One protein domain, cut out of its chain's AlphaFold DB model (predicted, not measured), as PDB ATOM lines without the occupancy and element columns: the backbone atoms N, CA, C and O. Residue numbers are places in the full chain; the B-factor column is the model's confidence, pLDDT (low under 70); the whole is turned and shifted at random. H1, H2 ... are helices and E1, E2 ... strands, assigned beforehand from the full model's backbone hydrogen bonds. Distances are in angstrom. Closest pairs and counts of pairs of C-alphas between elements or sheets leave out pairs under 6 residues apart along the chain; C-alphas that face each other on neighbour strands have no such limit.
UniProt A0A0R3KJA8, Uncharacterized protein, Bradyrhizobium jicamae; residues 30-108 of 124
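Overview. This is residues 30 to 108 of the 124 residues of an uncharacterized protein of Bradyrhizobium jicamae (UniProt A0A0R3KJA8). A long, strongly twisted antiparallel sheet is built on the hairpin of E3 and E4; H1 packs on one face of it, and residues 58 to 64, of which 60 to 64 belong to H2, stick out on the side away from H1. E5 folds back beside E4, while the short E1 and E2 lie along the other side of the hairpin, beside E3. The printed part has 79 residues, with two named helices and five named strands in the order H1 E1 E2 H2 E3 E4 E5; the class is mixed, helices and strands. The whole is compact, with a radius of gyration of the C-alphas of 13.3 A, and only just elongated, spanning 42 by 28 by 19 A.

Along the chain. Begin with the longest strand, E4, residues 84 to 97: find C-alpha 84 at (-43.544, 10.578, -10.577) and go 40.5 A to C-alpha 97 at (-5.291, 1.988, -0.365). Before it comes E3, residues 70 to 81, 31.2 A long, which bends by 57 degrees at residue 76. After it comes E5, residues 100 to 107, 19.3 A long, which bends by 56 degrees at residue 104. The short strands are E1, residues 46 to 48, 6.7 A, and E2, residues 53 to 55, 6.4 A. H1, residues 30 to 42, begins with C-alpha 30 at (-11.788, 9.124, -14.968) and runs 18.4 A; H2, residues 60 to 66, runs 9.6 A.

Arrangement. E3, E4 and E5 form a meander, each strand the antiparallel neighbour of the one before. In the hairpin of E3 and E4, look for N 77 and O 88, 2.7 A apart. In the hairpin of E4 and E5, N 102 and O 95 are 2.8 A apart. The sheet is branched at E3, which has E4 on one side and both E1 and E2 on the other. The pairing is staggered: E2 pairs with residues 72 to 74, where N 55 and O 72 are 2.8 A apart, and E1 with residues 77 to 79, where N 47 and O 78 are 2.8 A apart. H1 is on the sheet; its closest C-alphas to E4 are those of Cys 35 and Cys 92, 5.8 A, and to E5 those of Ile 39 and Val 106, 6.4 A. H2 is not on the sheet and is apart from H1. In H1 and H2 every O i to N i+4 pair is within hydrogen-bond range.

Size, cuts and confidence. The two C-alphas farthest apart, those of Phe 83 and Asp 98, are 44.9 A from each other. The printed part has no cut, and its six links between named elements are tight. The mean pLDDT of the printed part is 76.1; look for values under 70 at residues 55 to 68, 82 to 84, 86 and 108.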
ATOM      1  N   HIS A  30     -11.752  10.579 -14.860       81.44
ATOM      2  CA  HIS A  30     -11.788   9.124 -14.968       81.44
ATOM      3  C   HIS A  30     -12.744   8.495 -13.941       81.44
ATOM      4  O   HIS A  30     -13.633   7.743 -14.327       81.44
ATOM      5  N   PHE A  31     -12.638   8.871 -12.660       83.50
ATOM      6  CA  PHE A  31     -13.496   8.331 -11.598       83.50
ATOM      7  C   PHE A  31     -14.957   8.744 -11.772       83.50
ATOM      8  O   PHE A  31     -15.854   7.936 -11.558       83.50
ATOM      9  N   ALA A  32     -15.215   9.975 -12.223       82.56
ATOM     10  CA  ALA A  32     -16.575  10.420 -12.520       82.56
ATOM     11  C   ALA A  32     -17.222   9.587 -13.645       82.56
ATOM     12  O   ALA A  32     -18.382   9.193 -13.532       82.56
ATOM     13  N   LYS A  33     -16.473   9.278 -14.715       85.00
ATOM     14  CA  LYS A  33     -16.955   8.438 -15.825       85.00
ATOM     15  C   LYS A  33     -17.174   6.988 -15.403       85.00
ATOM     16  O   LYS A  33     -18.217   6.423 -15.718       85.00
ATOM     17  N   GLU A  34     -16.215   6.409 -14.687       87.81
ATOM     18  CA  GLU A  34     -16.314   5.046 -14.159       87.81
ATOM     19  C   GLU A  34     -17.521   4.914 -13.227       87.81
ATOM     20  O   GLU A  34     -18.343   4.011 -13.377       87.81
ATOM     21  N   CYS A  35     -17.692   5.880 -12.323       86.56
ATOM     22  CA  CYS A  35     -18.818   5.888 -11.411       86.56
ATOM     23  C   CYS A  35     -20.158   6.047 -12.138       86.56
ATOM     24  O   CYS A  35     -21.103   5.318 -11.846       86.56
ATOM     25  N   ALA A  36     -20.244   6.939 -13.130       85.38
ATOM     26  CA  ALA A  36     -21.445   7.083 -13.948       85.38
ATOM     27  C   ALA A  36     -21.818   5.781 -14.674       85.38
ATOM     28  O   ALA A  36     -22.993   5.419 -14.708       85.38
ATOM     29  N   ALA A  37     -20.828   5.063 -15.213       88.19
ATOM     30  CA  ALA A  37     -21.046   3.776 -15.866       88.19
ATOM     31  C   ALA A  37     -21.546   2.708 -14.879       88.19
ATOM     32  O   ALA A  37     -22.493   1.984 -15.188       88.19
ATOM     33  N   ASN A  38     -20.968   2.648 -13.676       88.44
ATOM     34  CA  ASN A  38     -21.399   1.716 -12.634       88.44
ATOM     35  C   ASN A  38     -22.820   2.027 -12.135       88.44
ATOM     36  O   ASN A  38     -23.632   1.112 -12.017       88.44
ATOM     37  N   ILE A  39     -23.166   3.305 -11.935       85.19
ATOM     38  CA  ILE A  39     -24.534   3.723 -11.573       85.19
ATOM     39  C   ILE A  39     -25.524   3.349 -12.675       85.19
ATOM     40  O   ILE A  39     -26.571   2.792 -12.372       85.19
ATOM     41  N   ALA A  40     -25.206   3.620 -13.943       85.25
ATOM     42  CA  ALA A  40     -26.091   3.284 -15.059       85.25
ATOM     43  C   ALA A  40     -26.308   1.768 -15.199       85.25
ATOM     44  O   ALA A  40     -27.384   1.335 -15.610       85.25
ATOM     45  N   LYS A  41     -25.297   0.965 -14.843       86.12
ATOM     46  CA  LYS A  41     -25.375  -0.499 -14.840       86.12
ATOM     47  C   LYS A  41     -26.222  -1.036 -13.685       86.12
ATOM     48  O   LYS A  41     -27.013  -1.948 -13.894       86.12
ATOM     49  N   GLU A  42     -26.035  -0.505 -12.482       84.62
ATOM     50  CA  GLU A  42     -26.698  -1.005 -11.271       84.62
ATOM     51  C   GLU A  42     -28.115  -0.438 -11.102       84.62
ATOM     52  O   GLU A  42     -29.023  -1.130 -10.648       84.62
ATOM     53  N   TYR A  43     -28.327   0.802 -11.546       81.44
ATOM     54  CA  TYR A  43     -29.588   1.528 -11.458       81.44
ATOM     55  C   TYR A  43     -29.960   2.155 -12.814       81.44
ATOM     56  O   TYR A  43     -29.890   3.377 -12.982       81.44
ATOM     57  N   PRO A  44     -30.420   1.356 -13.794       81.69
ATOM     58  CA  PRO A  44     -30.738   1.849 -15.141       81.69
ATOM     59  C   PRO A  44     -31.876   2.885 -15.163       81.69
ATOM     60  O   PRO A  44     -31.998   3.674 -16.099       81.69
ATOM     61  N   SER A  45     -32.711   2.913 -14.122       78.88
ATOM     62  CA  SER A  45     -33.820   3.861 -13.953       78.88
ATOM     63  C   SER A  45     -33.392   5.219 -13.376       78.88
ATOM     64  O   SER A  45     -34.242   6.089 -13.164       78.88
ATOM     65  N   ILE A  46     -32.105   5.402 -13.068       80.12
ATOM     66  CA  ILE A  46     -31.555   6.618 -12.468       80.12
ATOM     67  C   ILE A  46     -30.753   7.385 -13.523       80.12
ATOM     68  O   ILE A  46     -29.823   6.862 -14.131       80.12
ATOM     69  N   LYS A  47     -31.090   8.661 -13.716       81.31
ATOM     70  CA  LYS A  47     -30.364   9.582 -14.598       81.31
ATOM     71  C   LYS A  47     -29.559  10.574 -13.776       81.31
ATOM     72  O   LYS A  47     -30.109  11.227 -12.897       81.31
ATOM     73  N   ILE A  48     -28.278  10.728 -14.086       82.56
ATOM     74  CA  ILE A  48     -27.421  11.757 -13.485       82.56
ATOM     75  C   ILE A  48     -27.731  13.104 -14.144       82.56
ATOM     76  O   ILE A  48     -27.742  13.201 -15.369       82.56
ATOM     77  N   VAL A  49     -28.004  14.135 -13.341       80.44
ATOM     78  CA  VAL A  49     -28.482  15.449 -13.818       80.44
ATOM     79  C   VAL A  49     -27.588  16.620 -13.419       80.44
ATOM     80  O   VAL A  49     -27.952  17.776 -13.613       80.44
ATOM     81  N   GLY A  50     -26.414  16.345 -12.864       77.12
ATOM     82  CA  GLY A  50     -25.472  17.382 -12.469       77.12
ATOM     83  C   GLY A  50     -24.070  16.837 -12.231       77.12
ATOM     84  O   GLY A  50     -23.813  15.652 -12.464       77.12
ATOM     85  N   PRO A  51     -23.141  17.708 -11.813       79.00
ATOM     86  CA  PRO A  51     -21.744  17.340 -11.676       79.00
ATOM     87  C   PRO A  51     -21.530  16.366 -10.519       79.00
ATOM     88  O   PRO A  51     -22.210  16.409  -9.489       79.00
ATOM     89  N   PHE A  52     -20.512  15.523 -10.682       79.75
ATOM     90  CA  PHE A  52     -19.977  14.763  -9.568       79.75
ATOM     91  C   PHE A  52     -19.248  15.692  -8.593       79.75
ATOM     92  O   PHE A  52     -18.527  16.600  -9.004       79.75
ATOM     93  N   SER A  53     -19.431  15.432  -7.306       75.50
ATOM     94  CA  SER A  53     -18.858  16.175  -6.181       75.50
ATOM     95  C   SER A  53     -18.529  15.188  -5.065       75.50
ATOM     96  O   SER A  53     -19.156  14.126  -4.958       75.50
ATOM     97  N   GLU A  54     -17.585  15.540  -4.204       74.31
ATOM     98  CA  GLU A  54     -17.278  14.733  -3.025       74.31
ATOM     99  C   GLU A  54     -18.499  14.685  -2.087       74.31
ATOM    100  O   GLU A  54     -19.189  15.682  -1.858       74.31
ATOM    101  N   GLY A  55     -18.832  13.488  -1.612       65.56
ATOM    102  CA  GLY A  55     -19.843  13.242  -0.590       65.56
ATOM    103  C   GLY A  55     -19.186  13.074   0.778       65.56
ATOM    104  O   GLY A  55     -18.036  12.656   0.871       65.56
ATOM    105  N   SER A  56     -19.920  13.371   1.848       59.19
ATOM    106  CA  SER A  56     -19.490  13.087   3.221       59.19
ATOM    107  C   SER A  56     -20.603  12.366   3.959       59.19
ATOM    108  O   SER A  56     -21.747  12.431   3.529       59.19
ATOM    109  N   PHE A  57     -20.272  11.672   5.048       59.25
ATOM    110  CA  PHE A  57     -21.251  10.936   5.838       59.25
ATOM    111  C   PHE A  57     -22.129  11.876   6.685       59.25
ATOM    112  O   PHE A  57     -21.583  12.747   7.346       59.25
ATOM    113  N   ALA A  58     -23.458  11.717   6.713       52.75
ATOM    114  CA  ALA A  58     -24.329  12.521   7.590       52.75
ATOM    115  C   ALA A  58     -24.176  12.103   9.060       52.75
ATOM    116  O   ALA A  58     -24.194  12.923   9.972       52.75
ATOM    117  N   SER A  59     -23.989  10.801   9.290       57.25
ATOM    118  CA  SER A  59     -23.815  10.248  10.627       57.25
ATOM    119  C   SER A  59     -22.384  10.486  11.132       57.25
ATOM    120  O   SER A  59     -21.439  10.050  10.467       57.25
ATOM    121  N   PRO A  60     -22.197  11.061  12.336       60.19
ATOM    122  CA  PRO A  60     -20.878  11.258  12.941       60.19
ATOM    123  C   PRO A  60     -20.091   9.951  13.091       60.19
ATOM    124  O   PRO A  60     -18.880   9.924  12.895       60.19
ATOM    125  N   LEU A  61     -20.788   8.846  13.377       59.91
ATOM    126  CA  LEU A  61     -20.188   7.515  13.480       59.91
ATOM    127  C   LEU A  61     -19.609   7.053  12.137       59.91
ATOM    128  O   LEU A  61     -18.466   6.612  12.065       59.91
ATOM    129  N   SER A  62     -20.374   7.213  11.058       61.56
ATOM    130  CA  SER A  62     -19.935   6.876   9.705       61.56
ATOM    131  C   SER A  62     -18.808   7.797   9.238       61.56
ATOM    132  O   SER A  62     -17.864   7.312   8.625       61.56
ATOM    133  N   GLN A  63     -18.833   9.089   9.593       62.00
ATOM    134  CA  GLN A  63     -17.705  10.003   9.365       62.00
ATOM    135  C   GLN A  63     -16.447   9.556  10.114       62.00
ATOM    136  O   GLN A  63     -15.349   9.643   9.571       62.00
ATOM    137  N   TRP A  64     -16.595   9.075  11.351       59.69
ATOM    138  CA  TRP A  64     -15.479   8.634  12.185       59.69
ATOM    139  C   TRP A  64     -14.842   7.345  11.658       59.69
ATOM    140  O   TRP A  64     -13.623   7.271  11.542       59.69
ATOM    141  N   VAL A  65     -15.658   6.372  11.242       60.75
ATOM    142  CA  VAL A  65     -15.189   5.122  10.616       60.75
ATOM    143  C   VAL A  65     -14.576   5.379   9.232       60.75
ATOM    144  O   VAL A  65     -13.598   4.736   8.851       60.75
ATOM    145  N   ALA A  66     -15.131   6.329   8.480       61.94
ATOM    146  CA  ALA A  66     -14.659   6.701   7.150       61.94
ATOM    147  C   ALA A  66     -13.402   7.580   7.151       61.94
ATOM    148  O   ALA A  66     -12.734   7.682   6.116       61.94
ATOM    149  N   LYS A  67     -13.093   8.238   8.278       60.44
ATOM    150  CA  LYS A  67     -12.060   9.274   8.376       60.44
ATOM    151  C   LYS A  67     -10.712   8.736   7.877       60.44
ATOM    152  O   LYS A  67     -10.076   7.909   8.523       60.44
ATOM    153  N   GLY A  68     -10.299   9.203   6.697       61.03
ATOM    154  CA  GLY A  68      -9.011   8.883   6.075       61.03
ATOM    155  C   GLY A  68      -8.923   7.543   5.334       61.03
ATOM    156  O   GLY A  68      -7.829   7.186   4.912       61.03
ATOM    157  N   ARG A  69     -10.025   6.798   5.168       70.62
ATOM    158  CA  ARG A  69     -10.004   5.475   4.507       70.62
ATOM    159  C   ARG A  69     -10.900   5.352   3.289       70.62
ATOM    160  O   ARG A  69     -10.693   4.434   2.505       70.62
ATOM    161  N   VAL A  70     -11.884   6.232   3.129       76.06
ATOM    162  CA  VAL A  70     -12.810   6.175   1.996       76.06
ATOM    163  C   VAL A  70     -13.042   7.552   1.394       76.06
ATOM    164  O   VAL A  70     -13.097   8.553   2.105       76.06
ATOM    165  N   VAL A  71     -13.210   7.584   0.077       77.75
ATOM    166  CA  VAL A  71     -13.640   8.749  -0.695       77.75
ATOM    167  C   VAL A  71     -14.991   8.431  -1.301       77.75
ATOM    168  O   VAL A  71     -15.179   7.386  -1.921       77.75
ATOM    169  N   VAL A  72     -15.942   9.339  -1.129       79.44
ATOM    170  CA  VAL A  72     -17.279   9.196  -1.698       79.44
ATOM    171  C   VAL A  72     -17.448  10.240  -2.787       79.44
ATOM    172  O   VAL A  72     -17.205  11.421  -2.562       79.44
ATOM    173  N   ILE A  73     -17.881   9.811  -3.966       82.00
ATOM    174  CA  ILE A  73     -18.159  10.678  -5.109       82.00
ATOM    175  C   ILE A  73     -19.632  10.509  -5.462       82.00
ATOM    176  O   ILE A  73     -20.050   9.409  -5.796       82.00
ATOM    177  N   ALA A  74     -20.413  11.584  -5.404       80.88
ATOM    178  CA  ALA A  74     -21.847  11.577  -5.707       80.88
ATOM    179  C   ALA A  74     -22.179  12.527  -6.848       80.88
ATOM    180  O   ALA A  74     -21.482  13.518  -7.046       80.88
ATOM    181  N   ALA A  75     -23.295  12.305  -7.523       79.56
ATOM    182  CA  ALA A  75     -23.925  13.297  -8.378       79.56
ATOM    183  C   ALA A  75     -25.425  13.378  -8.069       79.56
ATOM    184  O   ALA A  75     -26.020  12.383  -7.636       79.56
ATOM    185  N   PRO A  76     -26.058  14.542  -8.292       78.75
ATOM    186  CA  PRO A  76     -27.503  14.633  -8.244       78.75
ATOM    187  C   PRO A  76     -28.093  13.791  -9.372       78.75
ATOM    188  O   PRO A  76     -27.611  13.771 -10.510       78.75
ATOM    189  N   THR A  77     -29.160  13.089  -9.040       77.25
ATOM    190  CA  THR A  77     -29.843  12.153  -9.914       77.25
ATOM    191  C   THR A  77     -31.344  12.357  -9.882       77.25
ATOM    192  O   THR A  77     -31.922  12.842  -8.907       77.25
ATOM    193  N   ILE A  78     -31.976  11.961 -10.974       78.31
ATOM    194  CA  ILE A  78     -33.414  11.913 -11.130       78.31
ATOM    195  C   ILE A  78     -33.798  10.481 -11.463       78.31
ATOM    196  O   ILE A  78     -33.288   9.906 -12.423       78.31
ATOM    197  N   SER A  79     -34.720   9.922 -10.689       76.69
ATOM    198  CA  SER A  79     -35.392   8.677 -11.034       76.69
ATOM    199  C   SER A  79     -36.844   8.972 -11.381       76.69
ATOM    200  O   SER A  79     -37.568   9.590 -10.597       76.69
ATOM    201  N   THR A  80     -37.254   8.554 -12.577       73.06
ATOM    202  CA  THR A  80     -38.640   8.644 -13.037       73.06
ATOM    203  C   THR A  80     -39.295   7.288 -12.808       73.06
ATOM    204  O   THR A  80     -38.956   6.317 -13.480       73.06
ATOM    205  N   GLY A  81     -40.193   7.221 -11.828       70.81
ATOM    206  CA  GLY A  81     -40.973   6.026 -11.517       70.81
ATOM    207  C   GLY A  81     -42.442   6.193 -11.895       70.81
ATOM    208  O   GLY A  81     -42.884   7.269 -12.296       70.81
ATOM    209  N   LEU A  82     -43.220   5.128 -11.697       61.66
ATOM    210  CA  LEU A  82     -44.665   5.111 -11.959       61.66
ATOM    211  C   LEU A  82     -45.441   6.162 -11.131       61.66
ATOM    212  O   LEU A  82     -46.503   6.609 -11.544       61.66
ATOM    213  N   PHE A  83     -44.881   6.594  -9.995       68.44
ATOM    214  CA  PHE A  83     -45.465   7.583  -9.076       68.44
ATOM    215  C   PHE A  83     -44.859   8.994  -9.208       68.44
ATOM    216  O   PHE A  83     -45.051   9.834  -8.333       68.44
ATOM    217  N   GLY A  84     -44.119   9.264 -10.288       69.75
ATOM    218  CA  GLY A  84     -43.544  10.578 -10.577       69.75
ATOM    219  C   GLY A  84     -42.018  10.631 -10.493       69.75
ATOM    220  O   GLY A  84     -41.315   9.618 -10.502       69.75
ATOM    221  N   THR A  85     -41.498  11.855 -10.463       75.06
ATOM    222  CA  THR A  85     -40.064  12.144 -10.558       75.06
ATOM    223  C   THR A  85     -39.479  12.382  -9.170       75.06
ATOM    224  O   THR A  85     -39.853  13.336  -8.494       75.06
ATOM    225  N   SER A  86     -38.522  11.551  -8.758       69.69
ATOM    226  CA  SER A  86     -37.792  11.720  -7.500       69.69
ATOM    227  C   SER A  86     -36.374  12.220  -7.766       69.69
ATOM    228  O   SER A  86     -35.674  11.706  -8.638       69.69
ATOM    229  N   LYS A  87     -35.952  13.251  -7.025       73.69
ATOM    230  CA  LYS A  87     -34.579  13.765  -7.059       73.69
ATOM    231  C   LYS A  87     -33.814  13.187  -5.873       73.69
ATOM    232  O   LYS A  87     -34.262  13.319  -4.737       73.69
ATOM    233  N   ARG A  88     -32.694  12.520  -6.130       76.31
ATOM    234  CA  ARG A  88     -31.848  11.859  -5.120       76.31
ATOM    235  C   ARG A  88     -30.378  12.016  -5.496       76.31
ATOM    236  O   ARG A  88     -30.083  12.520  -6.571       76.31
ATOM    237  N   ALA A  89     -29.450  11.576  -4.659       75.75
ATOM    238  CA  ALA A  89     -28.035  11.501  -5.022       75.75
ATOM    239  C   ALA A  89     -27.624  10.040  -5.204       75.75
ATOM    240  O   ALA A  89     -27.990   9.209  -4.386       75.75
ATOM    241  N   ALA A  90     -26.860   9.724  -6.243       79.88
ATOM    242  CA  ALA A  90     -26.224   8.418  -6.392       79.88
ATOM    243  C   ALA A  90     -24.752   8.618  -6.738       79.88
ATOM    244  O   ALA A  90     -24.345   9.679  -7.219       79.88
ATOM    245  N   GLY A  91     -23.936   7.613  -6.468       85.62
ATOM    246  CA  GLY A  91     -22.494   7.790  -6.485       85.62
ATOM    247  C   GLY A  91     -21.740   6.514  -6.173       85.62
ATOM    248  O   GLY A  91     -22.319   5.435  -6.117       85.62
ATOM    249  N   CYS A  92     -20.444   6.647  -5.936       85.06
ATOM    250  CA  CYS A  92     -19.551   5.531  -5.691       85.06
ATOM    251  C   CYS A  92     -18.681   5.803  -4.475       85.06
ATOM    252  O   CYS A  92     -18.286   6.939  -4.201       85.06
ATOM    253  N   ILE A  93     -18.388   4.727  -3.757       84.50
ATOM    254  CA  ILE A  93     -17.478   4.712  -2.624       84.50
ATOM    255  C   ILE A  93     -16.182   4.065  -3.097       84.50
ATOM    256  O   ILE A  93     -16.191   2.977  -3.677       84.50
ATOM    257  N   TYR A  94     -15.076   4.737  -2.821       83.75
ATOM    258  CA  TYR A  94     -13.723   4.278  -3.079       83.75
ATOM    259  C   TYR A  94     -13.004   4.101  -1.745       83.75
ATOM    260  O   TYR A  94     -13.124   4.957  -0.873       83.75
ATOM    261  N   ASP A  95     -12.254   3.018  -1.578       84.62
ATOM    262  CA  ASP A  95     -11.297   2.889  -0.480       84.62
ATOM    263  C   ASP A  95      -9.982   3.583  -0.879       84.62
ATOM    264  O   ASP A  95      -9.542   3.481  -2.023       84.62
ATOM    265  N   ILE A  96      -9.329   4.250   0.070       80.94
ATOM    266  CA  ILE A  96      -7.961   4.752  -0.083       80.94
ATOM    267  C   ILE A  96      -7.020   3.624   0.342       80.94
ATOM    268  O   ILE A  96      -6.947   3.289   1.527       80.94
ATOM    269  N   ARG A  97      -6.306   3.024  -0.612       80.88
ATOM    270  CA  ARG A  97      -5.291   1.988  -0.365       80.88
ATOM    271  C   ARG A  97      -4.010   2.374  -1.077       80.88
ATOM    272  O   ARG A  97      -4.056   2.661  -2.264       80.88
ATOM    273  N   ASP A  98      -2.893   2.425  -0.354       78.50
ATOM    274  CA  ASP A  98      -1.570   2.714  -0.931       78.50
ATOM    275  C   ASP A  98      -1.536   3.993  -1.792       78.50
ATOM    276  O   ASP A  98      -0.915   4.050  -2.849       78.50
ATOM    277  N   SER A  99      -2.234   5.044  -1.341       72.12
ATOM    278  CA  SER A  99      -2.426   6.314  -2.070       72.12
ATOM    279  C   SER A  99      -3.216   6.217  -3.386       72.12
ATOM    280  O   SER A  99      -3.279   7.191  -4.136       72.12
ATOM    281  N   ALA A 100      -3.868   5.085  -3.658       78.62
ATOM    282  CA  ALA A 100      -4.778   4.881  -4.778       78.62
ATOM    283  C   ALA A 100      -6.240   4.794  -4.313       78.62
ATOM    284  O   ALA A 100      -6.549   4.312  -3.220       78.62
ATOM    285  N   LEU A 101      -7.153   5.255  -5.172       80.12
ATOM    286  CA  LEU A 101      -8.592   5.082  -4.990       80.12
ATOM    287  C   LEU A 101      -9.016   3.756  -5.618       80.12
ATOM    288  O   LEU A 101      -8.962   3.595  -6.836       80.12
ATOM    289  N   VAL A 102      -9.451   2.818  -4.785       84.31
ATOM    290  CA  VAL A 102      -9.936   1.503  -5.211       84.31
ATOM    291  C   VAL A 102     -11.454   1.510  -5.157       84.31
ATOM    292  O   VAL A 102     -12.031   1.742  -4.094       84.31
ATOM    293  N   PHE A 103     -12.111   1.268  -6.293       85.25
ATOM    294  CA  PHE A 103     -13.568   1.168  -6.339       85.25
ATOM    295  C   PHE A 103     -14.051   0.080  -5.377       85.25
ATOM    296  O   PHE A 103     -13.599  -1.064  -5.438       85.25
ATOM    297  N   ARG A 104     -14.970   0.445  -4.481       84.69
ATOM    298  CA  ARG A 104     -15.547  -0.477  -3.503       84.69
ATOM    299  C   ARG A 104     -16.957  -0.887  -3.889       84.69
ATOM    300  O   ARG A 104     -17.249  -2.077  -3.937       84.69
ATOM    301  N   LYS A 105     -17.839   0.094  -4.091       83.44
ATOM    302  CA  LYS A 105     -19.233  -0.133  -4.492       83.44
ATOM    303  C   LYS A 105     -19.897   1.126  -5.037       83.44
ATOM    304  O   LYS A 105     -19.467   2.243  -4.730       83.44
ATOM    305  N   VAL A 106     -20.993   0.938  -5.768       82.31
ATOM    306  CA  VAL A 106     -21.989   1.991  -5.981       82.31
ATOM    307  C   VAL A 106     -22.767   2.172  -4.679       82.31
ATOM    308  O   VAL A 106     -23.071   1.208  -3.980       82.31
ATOM    309  N   ALA A 107     -23.050   3.417  -4.325       76.50
ATOM    310  CA  ALA A 107     -24.000   3.758  -3.283       76.50
ATOM    311  C   ALA A 107     -25.237   4.359  -3.953       76.50
ATOM    312  O   ALA A 107     -25.168   5.357  -4.680       76.50
ATOM    313  N   GLY A 108     -26.365   3.686  -3.742       66.06
ATOM    314  CA  GLY A 108     -27.656   4.080  -4.281       66.06
ATOM    315  C   GLY A 108     -28.277   5.281  -3.552       66.06
ATOM    316  O   GLY A 108     -27.751   5.755  -2.542       66.06
TER     317      GLY A 108